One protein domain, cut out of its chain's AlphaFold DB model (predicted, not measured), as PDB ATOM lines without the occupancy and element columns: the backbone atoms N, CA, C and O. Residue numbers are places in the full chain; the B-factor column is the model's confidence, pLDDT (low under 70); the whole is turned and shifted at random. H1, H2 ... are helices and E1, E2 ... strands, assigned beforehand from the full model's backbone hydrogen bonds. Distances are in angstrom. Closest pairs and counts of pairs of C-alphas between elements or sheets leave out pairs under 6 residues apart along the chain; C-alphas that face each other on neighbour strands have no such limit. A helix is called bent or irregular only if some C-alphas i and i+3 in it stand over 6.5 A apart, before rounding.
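What this domain is: This is residues 325 to 394 and 602 to 729 of the 928 residues of the protein "Hypothetical protein" of Timema shepardi (UniProt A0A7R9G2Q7). Mostly aligned helices stand in two groups: a bundle of H1, H2, H3 and H6, with H4 and the short H5 beyond H3 at one end, and H7, H8 and H9 folding back and forth, with H10 beside H8 at the other end. The small hairpin E1-E2 bridges the two groups along one side, from the end of H6 to H9. The printed part has 198 residues with ten named helices and two named strands, in the order H1 E1 E2 H2 to H10; the sheet is antiparallel and the class mostly helix. It is compact, with a radius of gyration of the C-alphas of 16.9 A and spans of 50 by 37 by 34 A.

How they stand to each other: Look first at H1, residues 325 to 337, irregular, but only just: C-alphas 327 and 330 are 6.7 A apart. In the hairpin of E1, residues 339 to 344, and E2, residues 347 to 352, find N 342 and O 349 within hydrogen-bond range at 2.9 A. H2, residues 357 to 372, touches H1 at a shallow tilt of 20 degrees, opposite ways; their closest C-alphas are His 331 and His 362, 6.2 A. H3, residues 377 to 393, makes a helical hairpin with H2, closest C-alphas Ala 366 and Leu 383, 5.2 A. With residues 385 to 392 alone, H3 touches H4, residues 608 to 617, closest C-alphas Val 385 and Cys 609, 6.4 A; H5, residues 623 to 626, touches H4. H6, residues 640 to 651, only just touches H1, with 3 pairs of C-alphas within 8 A, closest Val 328 and Arg 640, 7.4 A. H7, residues 659 to 675, and H8, residues 679 to 686, form a helical hairpin, closest C-alphas Ala 670 and Ala 682, 4.2 A. H8 touches H9, residues 692 to 706, and only just touches H10, residues 713 to 725, with 3 pairs. O i to N i+4 pairs are all within range in H2, H3, H4, H6, H7, H8 and H10, 7 of 9 in H1 and 10 of 11 in H9; H5 is too short for one.

Where its parts are: Find C-alpha 325 at (34.337, 33.217, 1.415), where H1 begins, and C-alpha 725 at (40.581, 16.227, 7.057), where H10 ends. H3 runs 24.3 A, H7 24.1 A, H2 22.7 A and H9 21.2 A.

The domain as a whole: The C-alphas farthest apart, Ser 617 and Ser 710, are 54.0 A apart. Residues 395 to 601 are not printed; C-alphas 394 and 602 are 34.1 A apart. The link H5 to H6 is long. Residues 344 to 346, 374 to 375, 602 to 604 and 709 to 711 have pLDDT under 70.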
ATOM      1  N   ARG A 325      34.500  34.609   0.994       76.12
ATOM      2  CA  ARG A 325      34.337  33.217   1.415       76.12
ATOM      3  C   ARG A 325      33.757  32.343   0.301       76.12
ATOM      4  O   ARG A 325      34.335  31.297   0.022       76.12
ATOM      5  N   GLU A 326      32.672  32.766  -0.346       75.00
ATOM      6  CA  GLU A 326      32.043  32.020  -1.447       75.00
ATOM      7  C   GLU A 326      33.003  31.843  -2.631       75.00
ATOM      8  O   GLU A 326      33.140  30.732  -3.140       75.00
ATOM      9  N   THR A 327      33.759  32.889  -2.992       78.19
ATOM     10  CA  THR A 327      34.739  32.812  -4.098       78.19
ATOM     11  C   THR A 327      35.908  31.859  -3.829       78.19
ATOM     12  O   THR A 327      36.527  31.367  -4.766       78.19
ATOM     13  N   VAL A 328      36.235  31.589  -2.560       83.31
ATOM     14  CA  VAL A 328      37.464  30.870  -2.178       83.31
ATOM     15  C   VAL A 328      37.197  29.460  -1.650       83.31
ATOM     16  O   VAL A 328      37.973  28.551  -1.949       83.31
ATOM     17  N   GLU A 329      36.106  29.222  -0.913       84.56
ATOM     18  CA  GLU A 329      35.820  27.895  -0.344       84.56
ATOM     19  C   GLU A 329      35.651  26.804  -1.416       84.56
ATOM     20  O   GLU A 329      36.097  25.677  -1.196       84.56
ATOM     21  N   GLY A 330      35.053  27.119  -2.573       84.19
ATOM     22  CA  GLY A 330      34.908  26.167  -3.683       84.19
ATOM     23  C   GLY A 330      36.262  25.696  -4.223       84.19
ATOM     24  O   GLY A 330      36.565  24.500  -4.214       84.19
ATOM     25  N   HIS A 331      37.130  26.643  -4.594       86.19
ATOM     26  CA  HIS A 331      38.475  26.341  -5.095       86.19
ATOM     27  C   HIS A 331      39.351  25.646  -4.034       86.19
ATOM     28  O   HIS A 331      40.085  24.716  -4.364       86.19
ATOM     29  N   LEU A 332      39.242  26.003  -2.748       87.69
ATOM     30  CA  LEU A 332      39.976  25.310  -1.680       87.69
ATOM     31  C   LEU A 332      39.538  23.849  -1.489       87.69
ATOM     32  O   LEU A 332      40.389  22.990  -1.259       87.69
ATOM     33  N   ARG A 333      38.239  23.539  -1.613       87.69
ATOM     34  CA  ARG A 333      37.735  22.153  -1.541       87.69
ATOM     35  C   ARG A 333      38.248  21.305  -2.707       87.69
ATOM     36  O   ARG A 333      38.653  20.167  -2.487       87.69
ATOM     37  N   ILE A 334      38.292  21.871  -3.915       86.12
ATOM     38  CA  ILE A 334      38.896  21.233  -5.096       86.12
ATOM     39  C   ILE A 334      40.377  20.948  -4.837       86.12
ATOM     40  O   ILE A 334      40.809  19.801  -4.936       86.12
ATOM     41  N   GLN A 335      41.140  21.955  -4.403       86.19
ATOM     42  CA  GLN A 335      42.566  21.789  -4.128       86.19
ATOM     43  C   GLN A 335      42.836  20.764  -3.013       86.19
ATOM     44  O   GLN A 335      43.821  20.035  -3.085       86.19
ATOM     45  N   LEU A 336      41.961  20.657  -2.006       85.69
ATOM     46  CA  LEU A 336      42.059  19.632  -0.964       85.69
ATOM     47  C   LEU A 336      41.851  18.220  -1.536       85.69
ATOM     48  O   LEU A 336      42.650  17.331  -1.239       85.69
ATOM     49  N   ASN A 337      40.848  18.026  -2.399       85.50
ATOM     50  CA  ASN A 337      40.587  16.743  -3.065       85.50
ATOM     51  C   ASN A 337      41.737  16.312  -3.994       85.50
ATOM     52  O   ASN A 337      42.054  15.128  -4.066       85.50
ATOM     53  N   HIS A 338      42.384  17.267  -4.669       81.38
ATOM     54  CA  HIS A 338      43.538  17.030  -5.543       81.38
ATOM     55  C   HIS A 338      44.897  17.214  -4.831       81.38
ATOM     56  O   HIS A 338      45.926  17.366  -5.492       81.38
ATOM     57  N   SER A 339      44.943  17.181  -3.493       82.06
ATOM     58  CA  SER A 339      46.198  17.238  -2.726       82.06
ATOM     59  C   SER A 339      46.685  15.845  -2.306       82.06
ATOM     60  O   SER A 339      45.950  15.042  -1.733       82.06
ATOM     61  N   VAL A 340      47.962  15.554  -2.557       80.75
ATOM     62  CA  VAL A 340      48.636  14.345  -2.068       80.75
ATOM     63  C   VAL A 340      49.222  14.632  -0.691       80.75
ATOM     64  O   VAL A 340      50.142  15.443  -0.548       80.75
ATOM     65  N   LYS A 341      48.714  13.918   0.316       79.56
ATOM     66  CA  LYS A 341      49.222  13.939   1.690       79.56
ATOM     67  C   LYS A 341      50.532  13.154   1.800       79.56
ATOM     68  O   LYS A 341      50.586  11.977   1.449       79.56
ATOM     69  N   LYS A 342      51.574  13.781   2.345       77.38
ATOM     70  CA  LYS A 342      52.836  13.140   2.750       77.38
ATOM     71  C   LYS A 342      53.050  13.390   4.239       77.38
ATOM     72  O   LYS A 342      53.045  14.534   4.677       77.38
ATOM     73  N   ILE A 343      53.224  12.340   5.036       74.00
ATOM     74  CA  ILE A 343      53.441  12.482   6.482       74.00
ATOM     75  C   ILE A 343      54.949  12.543   6.746       74.00
ATOM     76  O   ILE A 343      55.644  11.533   6.673       74.00
ATOM     77  N   GLU A 344      55.459  13.739   7.045       68.50
ATOM     78  CA  GLU A 344      56.870  13.976   7.372       68.50
ATOM     79  C   GLU A 344      57.036  14.064   8.897       68.50
ATOM     80  O   GLU A 344      56.968  15.136   9.514       68.50
ATOM     81  N   GLY A 345      57.224  12.904   9.532       67.94
ATOM     82  CA  GLY A 345      57.297  12.790  10.990       67.94
ATOM     83  C   GLY A 345      55.978  13.199  11.652       67.94
ATOM     84  O   GLY A 345      54.923  12.684  11.304       67.94
ATOM     85  N   ASN A 346      56.031  14.149  12.589       69.25
ATOM     86  CA  ASN A 346      54.851  14.637  13.319       69.25
ATOM     87  C   ASN A 346      54.068  15.748  12.588       69.25
ATOM     88  O   ASN A 346      53.187  16.352  13.194       69.25
ATOM     89  N   CYS A 347      54.399  16.079  11.336       73.56
ATOM     90  CA  CYS A 347      53.742  17.163  10.605       73.56
ATOM     91  C   CYS A 347      53.339  16.714   9.192       73.56
ATOM     92  O   CYS A 347      54.234  16.411   8.392       73.56
ATOM     93  N   PRO A 348      52.036  16.713   8.844       82.19
ATOM     94  CA  PRO A 348      51.628  16.491   7.467       82.19
ATOM     95  C   PRO A 348      52.206  17.578   6.549       82.19
ATOM     96  O   PRO A 348      52.385  18.734   6.939       82.19
ATOM     97  N   ALA A 349      52.528  17.175   5.327       82.38
ATOM     98  CA  ALA A 349      52.928  18.012   4.212       82.38
ATOM     99  C   ALA A 349      51.945  17.757   3.066       82.38
ATOM    100  O   ALA A 349      51.632  16.603   2.756       82.38
ATOM    101  N   LEU A 350      51.461  18.820   2.434       82.12
ATOM    102  CA  LEU A 350      50.605  18.721   1.255       82.12
ATOM    103  C   LEU A 350      51.401  19.102   0.011       82.12
ATOM    104  O   LEU A 350      52.069  20.133  -0.025       82.12
ATOM    105  N   SER A 351      51.316  18.265  -1.019       80.31
ATOM    106  CA  SER A 351      51.792  18.587  -2.366       80.31
ATOM    107  C   SER A 351      50.643  18.418  -3.358       80.31
ATOM    108  O   SER A 351      49.905  17.440  -3.216       80.31
ATOM    109  N   PRO A 352      50.474  19.303  -4.355       80.25
ATOM    110  CA  PRO A 352      49.442  19.128  -5.372       80.25
ATOM    111  C   PRO A 352      49.668  17.812  -6.131       80.25
ATOM    112  O   PRO A 352      50.811  17.424  -6.390       80.25
ATOM    113  N   ALA A 353      48.587  17.108  -6.467       76.88
ATOM    114  CA  ALA A 353      48.656  15.942  -7.336       76.88
ATOM    115  C   ALA A 353      49.090  16.366  -8.745       76.88
ATOM    116  O   ALA A 353      48.617  17.367  -9.276       76.88
ATOM    117  N   THR A 354      49.976  15.591  -9.368       74.94
ATOM    118  CA  THR A 354      50.364  15.795 -10.768       74.94
ATOM    119  C   THR A 354      49.215  15.375 -11.684       74.94
ATOM    120  O   THR A 354      48.888  14.188 -11.730       74.94
ATOM    121  N   GLY A 355      48.613  16.315 -12.411       74.62
ATOM    122  CA  GLY A 355      47.481  16.038 -13.298       74.62
ATOM    123  C   GLY A 355      46.827  17.299 -13.864       74.62
ATOM    124  O   GLY A 355      47.164  18.414 -13.470       74.62
ATOM    125  N   LEU A 356      45.887  17.102 -14.794       79.88
ATOM    126  CA  LEU A 356      45.095  18.170 -15.424       79.88
ATOM    127  C   LEU A 356      43.711  18.345 -14.777       79.88
ATOM    128  O   LEU A 356      43.092  19.394 -14.927       79.88
ATOM    129  N   ASP A 357      43.244  17.356 -14.018       81.31
ATOM    130  CA  ASP A 357      41.893  17.314 -13.446       81.31
ATOM    131  C   ASP A 357      41.599  18.518 -12.536       81.31
ATOM    132  O   ASP A 357      40.511  19.087 -12.588       81.31
ATOM    133  N   ALA A 358      42.592  18.956 -11.752       82.94
ATOM    134  CA  ALA A 358      42.471  20.120 -10.873       82.94
ATOM    135  C   ALA A 358      42.259  21.432 -11.654       82.94
ATOM    136  O   ALA A 358      41.494  22.288 -11.215       82.94
ATOM    137  N   LEU A 359      42.891  21.579 -12.825       87.00
ATOM    138  CA  LEU A 359      42.725  22.748 -13.695       87.00
ATOM    139  C   LEU A 359      41.290  22.821 -14.238       87.00
ATOM    140  O   LEU A 359      40.643  23.860 -14.128       87.00
ATOM    141  N   HIS A 360      40.771  21.706 -14.759       86.69
ATOM    142  CA  HIS A 360      39.393  21.635 -15.256       86.69
ATOM    143  C   HIS A 360      38.361  21.832 -14.144       86.69
ATOM    144  O   HIS A 360      37.395  22.568 -14.326       86.69
ATOM    145  N   ALA A 361      38.586  21.244 -12.965       86.56
ATOM    146  CA  ALA A 361      37.724  21.448 -11.805       86.56
ATOM    147  C   ALA A 361      37.690  22.924 -11.359       86.56
ATOM    148  O   ALA A 361      36.623  23.433 -11.018       86.56
ATOM    149  N   HIS A 362      38.825  23.634 -11.395       87.06
ATOM    150  CA  HIS A 362      38.861  25.074 -11.125       87.06
ATOM    151  C   HIS A 362      38.148  25.909 -12.194       87.06
ATOM    152  O   HIS A 362      37.503  26.885 -11.820       87.06
ATOM    153  N   CYS A 363      38.212  25.525 -13.474       85.94
ATOM    154  CA  CYS A 363      37.451  26.185 -14.539       85.94
ATOM    155  C   CYS A 363      35.940  26.050 -14.295       85.94
ATOM    156  O   CYS A 363      35.263  27.057 -14.131       85.94
ATOM    157  N   ILE A 364      35.445  24.822 -14.090       88.06
ATOM    158  CA  ILE A 364      34.027  24.554 -13.781       88.06
ATOM    159  C   ILE A 364      33.568  25.339 -12.537       88.06
ATOM    160  O   ILE A 364      32.459  25.871 -12.493       88.06
ATOM    161  N   GLN A 365      34.414  25.441 -11.508       86.12
ATOM    162  CA  GLN A 365      34.093  26.231 -10.320       86.12
ATOM    163  C   GLN A 365      34.016  27.734 -10.618       86.12
ATOM    164  O   GLN A 365      33.126  28.395 -10.082       86.12
ATOM    165  N   ALA A 366      34.900  28.265 -11.467       85.56
ATOM    166  CA  ALA A 366      34.848  29.653 -11.913       85.56
ATOM    167  C   ALA A 366      33.578  29.931 -12.734       85.56
ATOM    168  O   ALA A 366      32.920  30.936 -12.476       85.56
ATOM    169  N   ASP A 367      33.171  29.008 -13.611       86.50
ATOM    170  CA  ASP A 367      31.926  29.097 -14.387       86.50
ATOM    171  C   ASP A 367      30.703  29.184 -13.462       86.50
ATOM    172  O   ASP A 367      29.911  30.120 -13.560       86.50
ATOM    173  N   THR A 368      30.594  28.288 -12.468       86.69
ATOM    174  CA  THR A 368      29.476  28.335 -11.500       86.69
ATOM    175  C   THR A 368      29.442  29.619 -10.662       86.69
ATOM    176  O   THR A 368      28.366  30.047 -10.235       86.69
ATOM    177  N   LEU A 369      30.597  30.252 -10.421       82.06
ATOM    178  CA  LEU A 369      30.686  31.547  -9.742       82.06
ATOM    179  C   LEU A 369      30.308  32.703 -10.683       82.06
ATOM    180  O   LEU A 369      29.635  33.632 -10.243       82.06
ATOM    181  N   GLY A 370      30.677  32.626 -11.965       77.75
ATOM    182  CA  GLY A 370      30.273  33.571 -13.007       77.75
ATOM    183  C   GLY A 370      28.759  33.584 -13.232       77.75
ATOM    184  O   GLY A 370      28.148  34.649 -13.171       77.75
ATOM    185  N   ASP A 371      28.144  32.407 -13.376       81.12
ATOM    186  CA  ASP A 371      26.684  32.239 -13.481       81.12
ATOM    187  C   ASP A 371      25.945  32.795 -12.254       81.12
ATOM    188  O   ASP A 371      24.878  33.403 -12.367       81.12
ATOM    189  N   SER A 372      26.518  32.595 -11.064       79.38
ATOM    190  CA  SER A 372      25.943  33.092  -9.811       79.38
ATOM    191  C   SER A 372      26.039  34.618  -9.691       79.38
ATOM    192  O   SER A 372      25.187  35.238  -9.049       79.38
ATOM    193  N   CYS A 373      27.089  35.231 -10.250       70.25
ATOM    194  CA  CYS A 373      27.480  36.616  -9.971       70.25
ATOM    195  C   CYS A 373      28.045  37.342 -11.217       70.25
ATOM    196  O   CYS A 373      29.207  37.755 -11.216       70.25
ATOM    197  N   PRO A 374      27.227  37.583 -12.261       67.56
ATOM    198  CA  PRO A 374      27.694  38.092 -13.559       67.56
ATOM    199  C   PRO A 374      28.166  39.558 -13.558       67.56
ATOM    200  O   PRO A 374      28.712  40.022 -14.554       67.56
ATOM    201  N   ASN A 375      27.951  40.300 -12.467       67.00
ATOM    202  CA  ASN A 375      28.270  41.731 -12.368       67.00
ATOM    203  C   ASN A 375      29.620  42.026 -11.678       67.00
ATOM    204  O   ASN A 375      29.968  43.195 -11.526       67.00
ATOM    205  N   GLU A 376      30.360  41.008 -11.222       77.50
ATOM    206  CA  GLU A 376      31.644  41.193 -10.530       77.50
ATOM    207  C   GLU A 376      32.837  41.077 -11.497       77.50
ATOM    208  O   GLU A 376      33.177  39.961 -11.906       77.50
ATOM    209  N   PRO A 377      33.552  42.177 -11.812       78.44
ATOM    210  CA  PRO A 377      34.620  42.158 -12.814       78.44
ATOM    211  C   PRO A 377      35.787  41.239 -12.423       78.44
ATOM    212  O   PRO A 377      36.415  40.636 -13.291       78.44
ATOM    213  N   TYR A 378      36.048  41.075 -11.120       81.31
ATOM    214  CA  TYR A 378      37.058  40.141 -10.615       81.31
ATOM    215  C   TYR A 378      36.696  38.677 -10.921       81.31
ATOM    216  O   TYR A 378      37.564  37.905 -11.323       81.31
ATOM    217  N   VAL A 379      35.425  38.283 -10.763       82.81
ATOM    218  CA  VAL A 379      34.982  36.898 -11.020       82.81
ATOM    219  C   VAL A 379      35.063  36.598 -12.514       82.81
ATOM    220  O   VAL A 379      35.633  35.577 -12.897       82.81
ATOM    221  N   THR A 380      34.599  37.526 -13.358       84.88
ATOM    222  CA  THR A 380      34.747  37.434 -14.817       84.88
ATOM    223  C   THR A 380      36.218  37.327 -15.225       84.88
ATOM    224  O   THR A 380      36.564  36.466 -16.025       84.88
ATOM    225  N   TYR A 381      37.112  38.141 -14.655       86.94
ATOM    226  CA  TYR A 381      38.544  38.066 -14.956       86.94
ATOM    227  C   TYR A 381      39.175  36.737 -14.496       86.94
ATOM    228  O   TYR A 381      39.944  36.137 -15.244       86.94
ATOM    229  N   CYS A 382      38.825  36.223 -13.311       86.62
ATOM    230  CA  CYS A 382      39.276  34.900 -12.869       86.62
ATOM    231  C   CYS A 382      38.844  33.788 -13.832       86.62
ATOM    232  O   CYS A 382      39.657  32.920 -14.142       86.62
ATOM    233  N   LEU A 383      37.601  33.827 -14.321       88.75
ATOM    234  CA  LEU A 383      37.094  32.896 -15.329       88.75
ATOM    235  C   LEU A 383      37.942  32.968 -16.611       88.75
ATOM    236  O   LEU A 383      38.487  31.946 -17.021       88.75
ATOM    237  N   GLN A 384      38.203  34.172 -17.142       89.31
ATOM    238  CA  GLN A 384      39.085  34.359 -18.307       89.31
ATOM    239  C   GLN A 384      40.483  33.751 -18.100       89.31
ATOM    240  O   GLN A 384      41.051  33.182 -19.031       89.31
ATOM    241  N   VAL A 385      41.060  33.864 -16.898       91.38
ATOM    242  CA  VAL A 385      42.380  33.288 -16.579       91.38
ATOM    243  C   VAL A 385      42.333  31.756 -16.537       91.38
ATOM    244  O   VAL A 385      43.268  31.108 -17.015       91.38
ATOM    245  N   TRP A 386      41.264  31.158 -16.004       91.94
ATOM    246  CA  TRP A 386      41.111  29.700 -15.968       91.94
ATOM    247  C   TRP A 386      40.845  29.108 -17.355       91.94
ATOM    248  O   TRP A 386      41.520  28.143 -17.723       91.94
ATOM    249  N   GLU A 387      39.975  29.724 -18.158       91.25
ATOM    250  CA  GLU A 387      39.757  29.349 -19.561       91.25
ATOM    251  C   GLU A 387      41.059  29.426 -20.375       91.25
ATOM    252  O   GLU A 387      41.387  28.490 -21.106       91.25
ATOM    253  N   LEU A 388      41.858  30.490 -20.202       92.06
ATOM    254  CA  LEU A 388      43.174  30.617 -20.836       92.06
ATOM    255  C   LEU A 388      44.104  29.465 -20.435       92.06
ATOM    256  O   LEU A 388      44.783  28.879 -21.281       92.06
ATOM    257  N   CYS A 389      44.131  29.107 -19.149       90.56
ATOM    258  CA  CYS A 389      44.930  27.981 -18.677       90.56
ATOM    259  C   CYS A 389      44.458  26.648 -19.291       90.56
ATOM    260  O   CYS A 389      45.298  25.823 -19.661       90.56
ATOM    261  N   VAL A 390      43.146  26.448 -19.463       90.25
ATOM    262  CA  VAL A 390      42.574  25.278 -20.154       90.25
ATOM    263  C   VAL A 390      42.942  25.276 -21.644       90.25
ATOM    264  O   VAL A 390      43.396  24.247 -22.140       90.25
ATOM    265  N   ALA A 391      42.862  26.410 -22.346       89.62
ATOM    266  CA  ALA A 391      43.253  26.520 -23.755       89.62
ATOM    267  C   ALA A 391      44.752  26.229 -23.992       89.62
ATOM    268  O   ALA A 391      45.126  25.632 -25.006       89.62
ATOM    269  N   LEU A 392      45.621  26.618 -23.050       88.75
ATOM    270  CA  LEU A 392      47.077  26.443 -23.148       88.75
ATOM    271  C   LEU A 392      47.584  25.078 -22.646       88.75
ATOM    272  O   LEU A 392      48.530  24.531 -23.221       88.75
ATOM    273  N   TRP A 393      47.001  24.510 -21.586       87.19
ATOM    274  CA  TRP A 393      47.507  23.283 -20.941       87.19
ATOM    275  C   TRP A 393      46.473  22.173 -20.729       87.19
ATOM    276  O   TRP A 393      46.885  21.042 -20.473       87.19
ATOM    277  N   GLY A 394      45.176  22.452 -20.855       82.19
ATOM    278  CA  GLY A 394      44.107  21.479 -20.632       82.19
ATOM    279  C   GLY A 394      44.079  20.325 -21.642       82.19
ATOM    280  O   GLY A 394      44.667  20.375 -22.727       82.19
ATOM    281  N   GLY A 602      62.578  47.641 -10.331       59.72
ATOM    282  CA  GLY A 602      62.465  48.655 -11.389       59.72
ATOM    283  C   GLY A 602      61.833  48.148 -12.693       59.72
ATOM    284  O   GLY A 602      61.977  48.782 -13.734       59.72
ATOM    285  N   ARG A 603      61.171  46.984 -12.664       68.00
ATOM    286  CA  ARG A 603      60.506  46.372 -13.821       68.00
ATOM    287  C   ARG A 603      59.020  46.713 -13.825       68.00
ATOM    288  O   ARG A 603      58.402  46.734 -12.758       68.00
ATOM    289  N   ALA A 604      58.468  46.920 -15.018       69.88
ATOM    290  CA  ALA A 604      57.031  47.067 -15.222       69.88
ATOM    291  C   ALA A 604      56.274  45.810 -14.755       69.88
ATOM    292  O   ALA A 604      56.800  44.694 -14.817       69.88
ATOM    293  N   VAL A 605      55.045  46.012 -14.284       77.25
ATOM    294  CA  VAL A 605      54.100  44.939 -13.956       77.25
ATOM    295  C   VAL A 605      53.171  44.765 -15.149       77.25
ATOM    296  O   VAL A 605      52.578  45.742 -15.594       77.25
ATOM    297  N   TRP A 606      53.048  43.540 -15.654       83.56
ATOM    298  CA  TRP A 606      52.197  43.217 -16.798       83.56
ATOM    299  C   TRP A 606      50.999  42.353 -16.382       83.56
ATOM    300  O   TRP A 606      50.988  41.764 -15.298       83.56
ATOM    301  N   ASP A 607      49.988  42.274 -17.248       87.38
ATOM    302  CA  ASP A 607      48.790  41.450 -17.053       87.38
ATOM    303  C   ASP A 607      49.161  39.962 -16.881       87.38
ATOM    304  O   ASP A 607      49.977  39.398 -17.624       87.38
ATOM    305  N   LEU A 608      48.534  39.300 -15.905       87.56
ATOM    306  CA  LEU A 608      48.702  37.873 -15.627       87.56
ATOM    307  C   LEU A 608      48.490  37.000 -16.876       87.56
ATOM    308  O   LEU A 608      49.234  36.038 -17.088       87.56
ATOM    309  N   CYS A 609      47.524  37.344 -17.736       90.25
ATOM    310  CA  CYS A 609      47.271  36.601 -18.973       90.25
ATOM    311  C   CYS A 609      48.464  36.662 -19.942       90.25
ATOM    312  O   CYS A 609      48.803  35.658 -20.573       90.25
ATOM    313  N   TYR A 610      49.145  37.807 -20.034       89.69
ATOM    314  CA  TYR A 610      50.354  37.948 -20.846       89.69
ATOM    315  C   TYR A 610      51.521  37.145 -20.249       89.69
ATOM    316  O   TYR A 610      52.192  36.399 -20.968       89.69
ATOM    317  N   HIS A 611      51.709  37.190 -18.926       89.06
ATOM    318  CA  HIS A 611      52.699  36.354 -18.241       89.06
ATOM    319  C   HIS A 611      52.457  34.845 -18.456       89.06
ATOM    320  O   HIS A 611      53.417  34.092 -18.642       89.06
ATOM    321  N   LEU A 612      51.198  34.391 -18.503       90.88
ATOM    322  CA  LEU A 612      50.843  33.001 -18.822       90.88
ATOM    323  C   LEU A 612      51.170  32.625 -20.273       90.88
ATOM    324  O   LEU A 612      51.780  31.578 -20.508       90.88
ATOM    325  N   LEU A 613      50.858  33.490 -21.243       91.00
ATOM    326  CA  LEU A 613      51.253  33.296 -22.644       91.00
ATOM    327  C   LEU A 613      52.785  33.251 -22.804       91.00
ATOM    328  O   LEU A 613      53.313  32.424 -23.560       91.00
ATOM    329  N   LYS A 614      53.522  34.073 -22.044       90.12
ATOM    330  CA  LYS A 614      54.991  34.055 -22.026       90.12
ATOM    331  C   LYS A 614      55.552  32.792 -21.369       90.12
ATOM    332  O   LYS A 614      56.523  32.243 -21.885       90.12
ATOM    333  N   LEU A 615      54.936  32.283 -20.298       90.50
ATOM    334  CA  LEU A 615      55.309  31.011 -19.657       90.50
ATOM    335  C   LEU A 615      55.045  29.798 -20.565       90.50
ATOM    336  O   LEU A 615      55.831  28.846 -20.577       90.50
ATOM    337  N   TYR A 616      53.958  29.831 -21.341       88.81
ATOM    338  CA  TYR A 616      53.679  28.818 -22.357       88.81
ATOM    339  C   TYR A 616      54.746  28.821 -23.457       88.81
ATOM    340  O   TYR A 616      55.294  27.774 -23.803       88.81
ATOM    341  N   SER A 617      55.082  30.014 -23.954       88.31
ATOM    342  CA  SER A 617      56.060  30.215 -25.029       88.31
ATOM    343  C   SER A 617      57.503  29.949 -24.588       88.31
ATOM    344  O   SER A 617      58.315  29.436 -25.354       88.31
ATOM    345  N   SER A 618      57.825  30.277 -23.338       86.06
ATOM    346  CA  SER A 618      59.151  30.140 -22.741       86.06
ATOM    347  C   SER A 618      59.041  29.556 -21.329       86.06
ATOM    348  O   SER A 618      58.755  30.258 -20.361       86.06
ATOM    349  N   ARG A 619      59.323  28.249 -21.193       84.38
ATOM    350  CA  ARG A 619      59.264  27.536 -19.896       84.38
ATOM    351  C   ARG A 619      60.168  28.130 -18.804       84.38
ATOM    352  O   ARG A 619      59.971  27.816 -17.637       84.38
ATOM    353  N   SER A 620      61.152  28.947 -19.177       82.75
ATOM    354  CA  SER A 620      62.090  29.634 -18.283       82.75
ATOM    355  C   SER A 620      61.617  31.012 -17.797       82.75
ATOM    356  O   SER A 620      62.349  31.658 -17.048       82.75
ATOM    357  N   HIS A 621      60.426  31.484 -18.191       85.06
ATOM    358  CA  HIS A 621      59.895  32.765 -17.715       85.06
ATOM    359  C   HIS A 621      59.736  32.762 -16.175       85.06
ATOM    360  O   HIS A 621      59.163  31.811 -15.632       85.06
ATOM    361  N   PRO A 622      60.241  33.774 -15.441       82.75
ATOM    362  CA  PRO A 622      60.247  33.769 -13.979       82.75
ATOM    363  C   PRO A 622      58.836  33.815 -13.377       82.75
ATOM    364  O   PRO A 622      58.144  34.831 -13.441       82.75
ATOM    365  N   LEU A 623      58.455  32.734 -12.689       85.00
ATOM    366  CA  LEU A 623      57.187  32.629 -11.953       85.00
ATOM    367  C   LEU A 623      57.010  33.717 -10.883       85.00
ATOM    368  O   LEU A 623      55.884  34.057 -10.550       85.00
ATOM    369  N   ASP A 624      58.103  34.273 -10.362       82.56
ATOM    370  CA  ASP A 624      58.084  35.313  -9.326       82.56
ATOM    371  C   ASP A 624      57.388  36.607  -9.797       82.56
ATOM    372  O   ASP A 624      56.705  37.266  -9.021       82.56
ATOM    373  N   GLN A 625      57.508  36.940 -11.090       82.31
ATOM    374  CA  GLN A 625      56.812  38.086 -11.688       82.31
ATOM    375  C   GLN A 625      55.332  37.768 -11.934       82.31
ATOM    376  O   GLN A 625      54.467  38.569 -11.596       82.31
ATOM    377  N   LEU A 626      55.054  36.571 -12.460       85.75
ATOM    378  CA  LEU A 626      53.709  36.073 -12.760       85.75
ATOM    379  C   LEU A 626      52.838  35.945 -11.496       85.75
ATOM    380  O   LEU A 626      51.650  36.237 -11.531       85.75
ATOM    381  N   LEU A 627      53.414  35.521 -10.370       84.75
ATOM    382  CA  LEU A 627      52.693  35.251  -9.118       84.75
ATOM    383  C   LEU A 627      52.597  36.470  -8.179       84.75
ATOM    384  O   LEU A 627      52.219  36.321  -7.016       84.75
ATOM    385  N   ASN A 628      52.922  37.669  -8.665       84.50
ATOM    386  CA  ASN A 628      52.754  38.923  -7.934       84.50
ATOM    387  C   ASN A 628      51.274  39.379  -7.981       84.50
ATOM    388  O   ASN A 628      50.736  39.494  -9.086       84.50
ATOM    389  N   PRO A 629      50.614  39.700  -6.845       83.25
ATOM    390  CA  PRO A 629      49.239  40.223  -6.810       83.25
ATOM    391  C   PRO A 629      48.946  41.366  -7.791       83.25
ATOM    392  O   PRO A 629      47.892  41.380  -8.428       83.25
ATOM    393  N   ALA A 630      49.913  42.266  -7.989       81.25
ATOM    394  CA  ALA A 630      49.784  43.421  -8.881       81.25
ATOM    395  C   ALA A 630      49.576  43.055 -10.372       81.25
ATOM    396  O   ALA A 630      49.254  43.914 -11.182       81.25
ATOM    397  N   THR A 631      49.743  41.792 -10.771       81.38
ATOM    398  CA  THR A 631      49.462  41.346 -12.153       81.38
ATOM    399  C   THR A 631      47.970  41.304 -12.500       81.38
ATOM    400  O   THR A 631      47.628  41.256 -13.680       81.38
ATOM    401  N   HIS A 632      47.081  41.296 -11.497       77.06
ATOM    402  CA  HIS A 632      45.637  41.117 -11.704       77.06
ATOM    403  C   HIS A 632      44.742  41.983 -10.805       77.06
ATOM    404  O   HIS A 632      43.647  42.350 -11.227       77.06
ATOM    405  N   THR A 633      45.194  42.348  -9.599       78.88
ATOM    406  CA  THR A 633      44.375  43.082  -8.619       78.88
ATOM    407  C   THR A 633      45.088  44.343  -8.133       78.88
ATOM    408  O   THR A 633      46.294  44.337  -7.898       78.88
ATOM    409  N   SER A 634      44.335  45.428  -7.934       72.19
ATOM    410  CA  SER A 634      44.845  46.701  -7.396       72.19
ATOM    411  C   SER A 634      45.157  46.662  -5.890       72.19
ATOM    412  O   SER A 634      45.852  47.543  -5.380       72.19
ATOM    413  N   ASP A 635      44.660  45.648  -5.178       74.25
ATOM    414  CA  ASP A 635      44.984  45.346  -3.783       74.25
ATOM    415  C   ASP A 635      46.236  44.443  -3.698       74.25
ATOM    416  O   ASP A 635      46.173  43.270  -4.083       74.25
ATOM    417  N   PRO A 636      47.370  44.927  -3.150       75.12
ATOM    418  CA  PRO A 636      48.590  44.130  -2.993       75.12
ATOM    419  C   PRO A 636      48.467  43.009  -1.943       75.12
ATOM    420  O   PRO A 636      49.408  42.230  -1.761       75.12
ATOM    421  N   LEU A 637      47.346  42.937  -1.216       77.31
ATOM    422  CA  LEU A 637      47.043  41.873  -0.260       77.31
ATOM    423  C   LEU A 637      46.243  40.714  -0.873       77.31
ATOM    424  O   LEU A 637      45.971  39.751  -0.151       77.31
ATOM    425  N   ASP A 638      45.875  40.768  -2.162       83.19
ATOM    426  CA  ASP A 638      45.105  39.695  -2.794       83.19
ATOM    427  C   ASP A 638      45.972  38.599  -3.425       83.19
ATOM    428  O   ASP A 638      46.451  38.703  -4.554       83.19
ATOM    429  N   TYR A 639      46.147  37.503  -2.687       86.06
ATOM    430  CA  TYR A 639      46.934  36.345  -3.111       86.06
ATOM    431  C   TYR A 639      46.071  35.174  -3.605       86.06
ATOM    432  O   TYR A 639      46.627  34.118  -3.916       86.06
ATOM    433  N   ARG A 640      44.738  35.339  -3.703       87.25
ATOM    434  CA  ARG A 640      43.789  34.284  -4.112       87.25
ATOM    435  C   ARG A 640      44.216  33.585  -5.401       87.25
ATOM    436  O   ARG A 640      44.559  32.403  -5.383       87.25
ATOM    437  N   LEU A 641      44.185  34.314  -6.519       87.44
ATOM    438  CA  LEU A 641      44.417  33.745  -7.846       87.44
ATOM    439  C   LEU A 641      45.860  33.245  -7.988       87.44
ATOM    440  O   LEU A 641      46.073  32.124  -8.443       87.44
ATOM    441  N   CYS A 642      46.834  34.024  -7.505       89.81
ATOM    442  CA  CYS A 642      48.248  33.650  -7.498       89.81
ATOM    443  C   CYS A 642      48.495  32.318  -6.771       89.81
ATOM    444  O   CYS A 642      49.246  31.480  -7.268       89.81
ATOM    445  N   TRP A 643      47.855  32.076  -5.620       91.69
ATOM    446  CA  TRP A 643      48.061  30.833  -4.877       91.69
ATOM    447  C   TRP A 643      47.494  29.603  -5.598       91.69
ATOM    448  O   TRP A 643      48.204  28.605  -5.738       91.69
ATOM    449  N   PHE A 644      46.254  29.672  -6.096       90.94
ATOM    450  CA  PHE A 644      45.656  28.565  -6.855       90.94
ATOM    451  C   PHE A 644      46.426  28.289  -8.150       90.94
ATOM    452  O   PHE A 644      46.742  27.138  -8.454       90.94
ATOM    453  N   LEU A 645      46.799  29.343  -8.878       90.12
ATOM    454  CA  LEU A 645      47.581  29.229 -10.102       90.12
ATOM    455  C   LEU A 645      48.959  28.610  -9.832       90.12
ATOM    456  O   LEU A 645      49.385  27.732 -10.575       90.12
ATOM    457  N   PHE A 646      49.628  28.971  -8.732       90.62
ATOM    458  CA  PHE A 646      50.877  28.324  -8.321       90.62
ATOM    459  C   PHE A 646      50.708  26.820  -8.043       90.62
ATOM    460  O   PHE A 646      51.568  26.031  -8.447       90.62
ATOM    461  N   GLN A 647      49.612  26.396  -7.402       89.44
ATOM    462  CA  GLN A 647      49.339  24.968  -7.190       89.44
ATOM    463  C   GLN A 647      49.157  24.217  -8.516       89.44
ATOM    464  O   GLN A 647      49.772  23.167  -8.709       89.44
ATOM    465  N   VAL A 648      48.384  24.776  -9.452       89.19
ATOM    466  CA  VAL A 648      48.153  24.173 -10.776       89.19
ATOM    467  C   VAL A 648      49.427  24.166 -11.626       89.19
ATOM    468  O   VAL A 648      49.763  23.144 -12.218       89.19
ATOM    469  N   LEU A 649      50.206  25.251 -11.642       89.12
ATOM    470  CA  LEU A 649      51.497  25.295 -12.338       89.12
ATOM    471  C   LEU A 649      52.494  24.281 -11.750       89.12
ATOM    472  O   LEU A 649      53.213  23.623 -12.503       89.12
ATOM    473  N   THR A 650      52.479  24.070 -10.430       88.62
ATOM    474  CA  THR A 650      53.268  23.012  -9.780       88.62
ATOM    475  C   THR A 650      52.789  21.614 -10.199       88.62
ATOM    476  O   THR A 650      53.621  20.760 -10.506       88.62
ATOM    477  N   ALA A 651      51.472  21.379 -10.289       86.50
ATOM    478  CA  ALA A 651      50.887  20.128 -10.793       86.50
ATOM    479  C   ALA A 651      51.244  19.842 -12.267       86.50
ATOM    480  O   ALA A 651      51.478  18.690 -12.633       86.50
ATOM    481  N   LEU A 652      51.355  20.895 -13.086       84.88
ATOM    482  CA  LEU A 652      51.832  20.879 -14.477       84.88
ATOM    483  C   LEU A 652      53.364  20.704 -14.609       84.88
ATOM    484  O   LEU A 652      53.884  20.611 -15.725       84.88
ATOM    485  N   GLY A 653      54.097  20.662 -13.490       81.69
ATOM    486  CA  GLY A 653      55.542  20.422 -13.442       81.69
ATOM    487  C   GLY A 653      56.431  21.672 -13.488       81.69
ATOM    488  O   GLY A 653      57.643  21.537 -13.649       81.69
ATOM    489  N   TYR A 654      55.880  22.882 -13.342       84.25
ATOM    490  CA  TYR A 654      56.667  24.115 -13.235       84.25
ATOM    491  C   TYR A 654      57.132  24.332 -11.787       84.25
ATOM    492  O   TYR A 654      56.384  24.813 -10.940       84.25
ATOM    493  N   THR A 655      58.379  23.963 -11.493       79.31
ATOM    494  CA  THR A 655      58.948  23.964 -10.130       79.31
ATOM    495  C   THR A 655      60.043  25.009  -9.903       79.31
ATOM    496  O   THR A 655      60.651  25.032  -8.836       79.31
ATOM    497  N   HIS A 656      60.296  25.897 -10.870       82.75
ATOM    498  CA  HIS A 656      61.411  26.858 -10.860       82.75
ATOM    499  C   HIS A 656      61.178  28.129 -10.021       82.75
ATOM    500  O   HIS A 656      61.901  29.113 -10.178       82.75
ATOM    501  N   LEU A 657      60.191  28.120  -9.121       84.62
ATOM    502  CA  LEU A 657      60.008  29.164  -8.110       84.62
ATOM    503  C   LEU A 657      60.951  28.913  -6.923       84.62
ATOM    504  O   LEU A 657      61.120  27.772  -6.490       84.62
ATOM    505  N   SER A 658      61.548  29.974  -6.373       87.00
ATOM    506  CA  SER A 658      62.427  29.846  -5.205       87.00
ATOM    507  C   SER A 658      61.655  29.362  -3.972       87.00
ATOM    508  O   SER A 658      60.506  29.751  -3.759       87.00
ATOM    509  N   ASP A 659      62.292  28.570  -3.105       85.19
ATOM    510  CA  ASP A 659      61.650  28.101  -1.866       85.19
ATOM    511  C   ASP A 659      61.254  29.254  -0.933       85.19
ATOM    512  O   ASP A 659      60.279  29.145  -0.190       85.19
ATOM    513  N   TYR A 660      61.980  30.377  -1.001       87.62
ATOM    514  CA  TYR A 660      61.658  31.591  -0.259       87.62
ATOM    515  C   TYR A 660      60.384  32.262  -0.783       87.62
ATOM    516  O   TYR A 660      59.487  32.533   0.014       87.62
ATOM    517  N   SER A 661      60.267  32.504  -2.094       86.00
ATOM    518  CA  SER A 661      59.081  33.165  -2.655       86.00
ATOM    519  C   SER A 661      57.850  32.257  -2.700       86.00
ATOM    520  O   SER A 661      56.747  32.727  -2.428       86.00
ATOM    521  N   ALA A 662      58.028  30.943  -2.879       88.44
ATOM    522  CA  ALA A 662      56.965  29.964  -2.651       88.44
ATOM    523  C   ALA A 662      56.437  30.046  -1.209       88.44
ATOM    524  O   ALA A 662      55.234  30.174  -0.980       88.44
ATOM    525  N   ALA A 663      57.331  30.022  -0.215       89.06
ATOM    526  CA  ALA A 663      56.937  30.140   1.183       89.06
ATOM    527  C   ALA A 663      56.312  31.504   1.510       89.06
ATOM    528  O   ALA A 663      55.337  31.530   2.257       89.06
ATOM    529  N   LEU A 664      56.807  32.602   0.927       89.56
ATOM    530  CA  LEU A 664      56.189  33.923   1.046       89.56
ATOM    531  C   LEU A 664      54.735  33.872   0.563       89.56
ATOM    532  O   LEU A 664      53.846  34.203   1.341       89.56
ATOM    533  N   LEU A 665      54.483  33.354  -0.645       89.75
ATOM    534  CA  LEU A 665      53.141  33.197  -1.215       89.75
ATOM    535  C   LEU A 665      52.210  32.378  -0.298       89.75
ATOM    536  O   LEU A 665      51.087  32.804  -0.024       89.75
ATOM    537  N   HIS A 666      52.686  31.249   0.244       91.06
ATOM    538  CA  HIS A 666      51.939  30.468   1.241       91.06
ATOM    539  C   HIS A 666      51.626  31.278   2.507       91.06
ATOM    540  O   HIS A 666      50.501  31.232   3.004       91.06
ATOM    541  N   THR A 667      52.600  32.016   3.046       89.81
ATOM    542  CA  THR A 667      52.403  32.797   4.275       89.81
ATOM    543  C   THR A 667      51.481  33.998   4.069       89.81
ATOM    544  O   THR A 667      50.614  34.236   4.910       89.81
ATOM    545  N   SER A 668      51.597  34.697   2.938       89.00
ATOM    546  CA  SER A 668      50.754  35.837   2.582       89.00
ATOM    547  C   SER A 668      49.302  35.410   2.385       89.00
ATOM    548  O   SER A 668      48.420  35.966   3.040       89.00
ATOM    549  N   PHE A 669      49.041  34.360   1.595       89.81
ATOM    550  CA  PHE A 669      47.678  33.860   1.396       89.81
ATOM    551  C   PHE A 669      47.064  33.303   2.693       89.81
ATOM    552  O   PHE A 669      45.909  33.590   3.007       89.81
ATOM    553  N   ALA A 670      47.845  32.601   3.523       90.38
ATOM    554  CA  ALA A 670      47.387  32.186   4.849       90.38
ATOM    555  C   ALA A 670      47.043  33.387   5.758       90.38
ATOM    556  O   ALA A 670      46.059  33.329   6.493       90.38
ATOM    557  N   SER A 671      47.800  34.490   5.685       85.88
ATOM    558  CA  SER A 671      47.490  35.717   6.437       85.88
ATOM    559  C   SER A 671      46.226  36.430   5.929       85.88
ATOM    560  O   SER A 671      45.451  36.941   6.735       85.88
ATOM    561  N   GLN A 672      45.960  36.387   4.616       86.56
ATOM    562  CA  GLN A 672      44.733  36.905   4.004       86.56
ATOM    563  C   GLN A 672      43.503  36.110   4.480       86.56
ATOM    564  O   GLN A 672      42.512  36.697   4.918       86.56
ATOM    565  N   LEU A 673      43.589  34.774   4.481       86.50
ATOM    566  CA  LEU A 673      42.543  33.887   5.009       86.50
ATOM    567  C   LEU A 673      42.302  34.098   6.512       86.50
ATOM    568  O   LEU A 673      41.152  34.130   6.955       86.50
ATOM    569  N   GLU A 674      43.365  34.288   7.297       85.00
ATOM    570  CA  GLU A 674      43.272  34.667   8.712       85.00
ATOM    571  C   GLU A 674      42.556  36.017   8.905       85.00
ATOM    572  O   GLU A 674      41.689  36.124   9.773       85.00
ATOM    573  N   GLY A 675      42.877  37.031   8.092       80.00
ATOM    574  CA  GLY A 675      42.244  38.358   8.122       80.00
ATOM    575  C   GLY A 675      40.725  38.335   7.921       80.00
ATOM    576  O   GLY A 675      40.024  39.239   8.375       80.00
ATOM    577  N   LEU A 676      40.220  37.276   7.285       79.19
ATOM    578  CA  LEU A 676      38.818  37.082   6.915       79.19
ATOM    579  C   LEU A 676      38.128  35.979   7.749       79.19
ATOM    580  O   LEU A 676      37.027  35.539   7.420       79.19
ATOM    581  N   GLY A 677      38.766  35.524   8.836       80.75
ATOM    582  CA  GLY A 677      38.214  34.533   9.772       80.75
ATOM    583  C   GLY A 677      38.252  33.076   9.283       80.75
ATOM    584  O   GLY A 677      37.763  32.178   9.972       80.75
ATOM    585  N   LEU A 678      38.866  32.802   8.128       85.12
ATOM    586  CA  LEU A 678      39.010  31.470   7.527       85.12
ATOM    587  C   LEU A 678      40.298  30.764   7.991       85.12
ATOM    588  O   LEU A 678      41.008  30.130   7.210       85.12
ATOM    589  N   TRP A 679      40.607  30.850   9.287       87.12
ATOM    590  CA  TRP A 679      41.869  30.367   9.858       87.12
ATOM    591  C   TRP A 679      42.100  28.851   9.682       87.12
ATOM    592  O   TRP A 679      43.235  28.419   9.499       87.12
ATOM    593  N   HIS A 680      41.041  28.033   9.649       88.81
ATOM    594  CA  HIS A 680      41.135  26.590   9.378       88.81
ATOM    595  C   HIS A 680      41.653  26.294   7.956       88.81
ATOM    596  O   HIS A 680      42.481  25.403   7.763       88.81
ATOM    597  N   TRP A 681      41.253  27.103   6.970       89.88
ATOM    598  CA  TRP A 681      41.813  27.064   5.619       89.88
ATOM    599  C   TRP A 681      43.212  27.687   5.541       89.88
ATOM    600  O   TRP A 681      44.050  27.203   4.784       89.88
ATOM    601  N   ALA A 682      43.514  28.701   6.359       89.88
ATOM    602  CA  ALA A 682      44.877  29.225   6.475       89.88
ATOM    603  C   ALA A 682      45.865  28.130   6.922       89.88
ATOM    604  O   ALA A 682      46.958  28.020   6.369       89.88
ATOM    605  N   VAL A 683      45.465  27.259   7.857       89.81
ATOM    606  CA  VAL A 683      46.266  26.089   8.256       89.81
ATOM    607  C   VAL A 683      46.472  25.113   7.085       89.81
ATOM    608  O   VAL A 683      47.600  24.672   6.872       89.81
ATOM    609  N   PHE A 684      45.441  24.835   6.276       90.31
ATOM    610  CA  PHE A 684      45.575  24.029   5.050       90.31
ATOM    611  C   PHE A 684      46.605  24.617   4.066       90.31
ATOM    612  O   PHE A 684      47.460  23.892   3.554       90.31
ATOM    613  N   VAL A 685      46.600  25.934   3.852       90.38
ATOM    614  CA  VAL A 685      47.598  26.614   3.005       90.38
ATOM    615  C   VAL A 685      49.015  26.463   3.573       90.38
ATOM    616  O   VAL A 685      49.948  26.182   2.818       90.38
ATOM    617  N   LEU A 686      49.188  26.572   4.895       89.94
ATOM    618  CA  LEU A 686      50.492  26.424   5.558       89.94
ATOM    619  C   LEU A 686      51.064  25.001   5.487       89.94
ATOM    620  O   LEU A 686      52.285  24.848   5.505       89.94
ATOM    621  N   LEU A 687      50.230  23.965   5.346       89.44
ATOM    622  CA  LEU A 687      50.695  22.582   5.171       89.44
ATOM    623  C   LEU A 687      51.484  22.354   3.869       89.44
ATOM    624  O   LEU A 687      52.212  21.368   3.765       89.44
ATOM    625  N   HIS A 688      51.382  23.264   2.899       87.81
ATOM    626  CA  HIS A 688      52.123  23.201   1.637       87.81
ATOM    627  C   HIS A 688      53.565  23.758   1.747       87.81
ATOM    628  O   HIS A 688      54.344  23.678   0.798       87.81
ATOM    629  N   LEU A 689      53.964  24.299   2.909       87.88
ATOM    630  CA  LEU A 689      55.341  24.740   3.158       87.88
ATOM    631  C   LEU A 689      56.321  23.553   3.140       87.88
ATOM    632  O   LEU A 689      56.233  22.651   3.973       87.88
ATOM    633  N   LYS A 690      57.333  23.592   2.263       85.12
ATOM    634  CA  LYS A 690      58.371  22.543   2.169       85.12
ATOM    635  C   LYS A 690      59.165  22.358   3.476       85.12
ATOM    636  O   LYS A 690      59.460  21.240   3.879       85.12
ATOM    637  N   ASN A 691      59.479  23.453   4.173       86.31
ATOM    638  CA  ASN A 691      60.345  23.441   5.358       86.31
ATOM    639  C   ASN A 691      59.610  22.973   6.628       86.31
ATOM    640  O   ASN A 691      58.994  23.791   7.313       86.31
ATOM    641  N   GLN A 692      59.757  21.696   7.002       86.50
ATOM    642  CA  GLN A 692      59.138  21.072   8.188       86.50
ATOM    643  C   GLN A 692      59.165  21.920   9.489       86.50
ATOM    644  O   GLN A 692      58.091  22.135  10.056       86.50
ATOM    645  N   PRO A 693      60.305  22.459   9.985       87.31
ATOM    646  CA  PRO A 693      60.308  23.222  11.240       87.31
ATOM    647  C   PRO A 693      59.577  24.568  11.120       87.31
ATOM    648  O   PRO A 693      58.922  25.003  12.065       87.31
ATOM    649  N   SER A 694      59.638  25.213   9.948       86.06
ATOM    650  CA  SER A 694      58.893  26.453   9.684       86.06
ATOM    651  C   SER A 694      57.394  26.179   9.542       86.06
ATOM    652  O   SER A 694      56.591  26.924  10.095       86.06
ATOM    653  N   ARG A 695      57.020  25.077   8.875       89.44
ATOM    654  CA  ARG A 695      55.642  24.585   8.743       89.44
ATOM    655  C   ARG A 695      55.016  24.347  10.117       89.44
ATOM    656  O   ARG A 695      53.987  24.941  10.425       89.44
ATOM    657  N   GLN A 696      55.685  23.583  10.985       88.69
ATOM    658  CA  GLN A 696      55.226  23.354  12.358       88.69
ATOM    659  C   GLN A 696      55.080  24.669  13.147       88.69
ATOM    660  O   GLN A 696      54.041  24.895  13.762       88.69
ATOM    661  N   ALA A 697      56.086  25.552  13.119       88.38
ATOM    662  CA  ALA A 697      56.063  26.809  13.874       88.38
ATOM    663  C   ALA A 697      55.048  27.845  13.343       88.38
ATOM    664  O   ALA A 697      54.628  28.732  14.091       88.38
ATOM    665  N   ALA A 698      54.661  27.764  12.067       88.19
ATOM    666  CA  ALA A 698      53.593  28.573  11.483       88.19
ATOM    667  C   ALA A 698      52.207  28.031  11.867       88.19
ATOM    668  O   ALA A 698      51.346  28.802  12.283       88.19
ATOM    669  N   ILE A 699      52.011  26.710  11.792       89.44
ATOM    670  CA  ILE A 699      50.745  26.051  12.147       89.44
ATOM    671  C   ILE A 699      50.454  26.185  13.645       89.44
ATOM    672  O   ILE A 699      49.351  26.584  14.007       89.44
ATOM    673  N   GLN A 700      51.431  25.905  14.514       88.38
ATOM    674  CA  GLN A 700      51.243  25.993  15.968       88.38
ATOM    675  C   GLN A 700      50.848  27.407  16.404       88.38
ATOM    676  O   GLN A 700      49.900  27.555  17.157       88.38
ATOM    677  N   ASP A 701      51.479  28.441  15.852       86.94
ATOM    678  CA  ASP A 701      51.141  29.846  16.118       86.94
ATOM    679  C   ASP A 701      49.815  30.300  15.487       86.94
ATOM    680  O   ASP A 701      49.151  31.172  16.031       86.94
ATOM    681  N   MET A 702      49.396  29.728  14.353       87.12
ATOM    682  CA  MET A 702      48.047  29.959  13.821       87.12
ATOM    683  C   MET A 702      46.992  29.370  14.772       87.12
ATOM    684  O   MET A 702      46.012  30.035  15.092       87.12
ATOM    685  N   ILE A 703      47.225  28.162  15.292       88.19
ATOM    686  CA  ILE A 703      46.341  27.507  16.266       88.19
ATOM    687  C   ILE A 703      46.363  28.263  17.608       88.19
ATOM    688  O   ILE A 703      45.308  28.680  18.077       88.19
ATOM    689  N   ASP A 704      47.536  28.540  18.189       87.06
ATOM    690  CA  ASP A 704      47.698  29.322  19.429       87.06
ATOM    691  C   ASP A 704      47.009  30.697  19.332       87.06
ATOM    692  O   ASP A 704      46.437  31.184  20.311       87.06
ATOM    693  N   ARG A 705      47.022  31.327  18.146       82.81
ATOM    694  CA  ARG A 705      46.325  32.596  17.915       82.81
ATOM    695  C   ARG A 705      44.815  32.449  17.779       82.81
ATOM    696  O   ARG A 705      44.160  33.374  18.238       82.81
ATOM    697  N   HIS A 706      44.250  31.368  17.233       81.12
ATOM    698  CA  HIS A 706      42.797  31.248  16.957       81.12
ATOM    699  C   HIS A 706      42.005  30.316  17.878       81.12
ATOM    700  O   HIS A 706      40.780  30.296  17.795       81.12
ATOM    701  N   VAL A 707      42.659  29.586  18.780       81.81
ATOM    702  CA  VAL A 707      41.975  28.702  19.735       81.81
ATOM    703  C   VAL A 707      41.073  29.473  20.703       81.81
ATOM    704  O   VAL A 707      41.380  30.593  21.126       81.81
ATOM    705  N   GLU A 708      39.961  28.841  21.075       78.25
ATOM    706  CA  GLU A 708      38.986  29.335  22.048       78.25
ATOM    707  C   GLU A 708      38.650  28.239  23.080       78.25
ATOM    708  O   GLU A 708      38.869  27.047  22.855       78.25
ATOM    709  N   LEU A 709      38.179  28.655  24.263       68.19
ATOM    710  CA  LEU A 709      37.707  27.757  25.335       68.19
ATOM    711  C   LEU A 709      36.182  27.580  25.331       68.19
ATOM    712  O   LEU A 709      35.646  26.905  26.211       68.19
ATOM    713  N   SER A 710      35.474  28.238  24.414       66.19
ATOM    714  CA  SER A 710      34.059  27.987  24.186       66.19
ATOM    715  C   SER A 710      33.896  26.764  23.290       66.19
ATOM    716  O   SER A 710      34.590  26.574  22.297       66.19
ATOM    717  N   GLU A 711      32.954  25.909  23.666       63.72
ATOM    718  CA  GLU A 711      32.590  24.702  22.925       63.72
ATOM    719  C   GLU A 711      31.508  25.036  21.881       63.72
ATOM    720  O   GLU A 711      30.475  24.370  21.794       63.72
ATOM    721  N   ASP A 712      31.719  26.123  21.132       75.38
ATOM    722  CA  ASP A 712      30.778  26.599  20.120       75.38
ATOM    723  C   ASP A 712      30.728  25.617  18.943       75.38
ATOM    724  O   ASP A 712      31.756  25.109  18.492       75.38
ATOM    725  N   GLN A 713      29.529  25.353  18.420       72.00
ATOM    726  CA  GLN A 713      29.321  24.330  17.388       72.00
ATOM    727  C   GLN A 713      30.156  24.604  16.123       72.00
ATOM    728  O   GLN A 713      30.853  23.715  15.641       72.00
ATOM    729  N   GLU A 714      30.199  25.857  15.657       71.94
ATOM    730  CA  GLU A 714      31.054  26.252  14.529       71.94
ATOM    731  C   GLU A 714      32.557  26.108  14.808       71.94
ATOM    732  O   GLU A 714      33.359  26.040  13.877       71.94
ATOM    733  N   TYR A 715      32.972  26.177  16.074       77.25
ATOM    734  CA  TYR A 715      34.372  26.034  16.464       77.25
ATOM    735  C   TYR A 715      34.754  24.549  16.524       77.25
ATOM    736  O   TYR A 715      35.793  24.169  15.986       77.25
ATOM    737  N   ARG A 716      33.863  23.691  17.039       77.38
ATOM    738  CA  ARG A 716      33.999  22.225  16.978       77.38
ATOM    739  C   ARG A 716      34.110  21.707  15.552       77.38
ATOM    740  O   ARG A 716      35.045  20.975  15.264       77.38
ATOM    741  N   GLU A 717      33.248  22.157  14.643       79.56
ATOM    742  CA  GLU A 717      33.305  21.769  13.224       79.56
ATOM    743  C   GLU A 717      34.637  22.169  12.559       79.56
ATOM    744  O   GLU A 717      35.160  21.448  11.705       79.56
ATOM    745  N   LYS A 718      35.236  23.295  12.981       80.69
ATOM    746  CA  LYS A 718      36.582  23.705  12.547       80.69
ATOM    747  C   LYS A 718      37.661  22.800  13.152       80.69
ATOM    748  O   LYS A 718      38.582  22.433  12.432       80.69
ATOM    749  N   GLU A 719      37.563  22.402  14.422       79.25
ATOM    750  CA  GLU A 719      38.511  21.460  15.043       79.25
ATOM    751  C   GLU A 719      38.419  20.044  14.457       79.25
ATOM    752  O   GLU A 719      39.451  19.452  14.139       79.25
ATOM    753  N   GLU A 720      37.209  19.528  14.234       80.12
ATOM    754  CA  GLU A 720      36.954  18.263  13.533       80.12
ATOM    755  C   GLU A 720      37.549  18.304  12.119       80.12
ATOM    756  O   GLU A 720      38.261  17.386  11.721       80.12
ATOM    757  N   PHE A 721      37.396  19.415  11.388       84.06
ATOM    758  CA  PHE A 721      38.049  19.607  10.090       84.06
ATOM    759  C   PHE A 721      39.590  19.509  10.162       84.06
ATOM    760  O   PHE A 721      40.199  18.876   9.295       84.06
ATOM    761  N   LEU A 722      40.237  20.086  11.184       80.25
ATOM    762  CA  LEU A 722      41.695  19.979  11.363       80.25
ATOM    763  C   LEU A 722      42.144  18.540  11.660       80.25
ATOM    764  O   LEU A 722      43.179  18.104  11.153       80.25
ATOM    765  N   VAL A 723      41.396  17.821  12.498       79.56
ATOM    766  CA  VAL A 723      41.768  16.474  12.950       79.56
ATOM    767  C   VAL A 723      41.443  15.424  11.888       79.56
ATOM    768  O   VAL A 723      42.309  14.627  11.550       79.56
ATOM    769  N   GLU A 724      40.236  15.441  11.319       81.38
ATOM    770  CA  GLU A 724      39.766  14.420  10.372       81.38
ATOM    771  C   GLU A 724      40.220  14.663   8.929       81.38
ATOM    772  O   GLU A 724      40.491  13.709   8.199       81.38
ATOM    773  N   LYS A 725      40.278  15.924   8.471       79.00
ATOM    774  CA  LYS A 725      40.581  16.227   7.057       79.00
ATOM    775  C   LYS A 725      42.025  16.637   6.823       79.00
ATOM    776  O   LYS A 725      42.546  16.342   5.747       79.00
ATOM    777  N   LEU A 726      42.679  17.271   7.798       78.69
ATOM    778  CA  LEU A 726      44.083  17.694   7.694       78.69
ATOM    779  C   LEU A 726      45.077  16.797   8.456       78.69
ATOM    780  O   LEU A 726      46.280  17.029   8.344       78.69
ATOM    781  N   ASP A 727      44.601  15.787   9.196       80.81
ATOM    782  CA  ASP A 727      45.412  14.856  10.005       80.81
ATOM    783  C   ASP A 727      46.358  15.562  11.001       80.81
ATOM    784  O   ASP A 727      47.477  15.113  11.273       80.81
ATOM    785  N   ILE A 728      45.934  16.710  11.542       83.69
ATOM    786  CA  ILE A 728      46.752  17.490  12.477       83.69
ATOM    787  C   ILE A 728      46.749  16.810  13.855       83.69
ATOM    788  O   ILE A 728      45.675  16.495  14.376       83.69
ATOM    789  N   PRO A 729      47.917  16.628  14.506       84.56
ATOM    790  CA  PRO A 729      47.976  16.030  15.833       84.56
ATOM    791  C   PRO A 729      47.124  16.795  16.855       84.56
ATOM    792  O   PRO A 729      47.378  17.968  17.145       84.56
TER     793      PRO A 729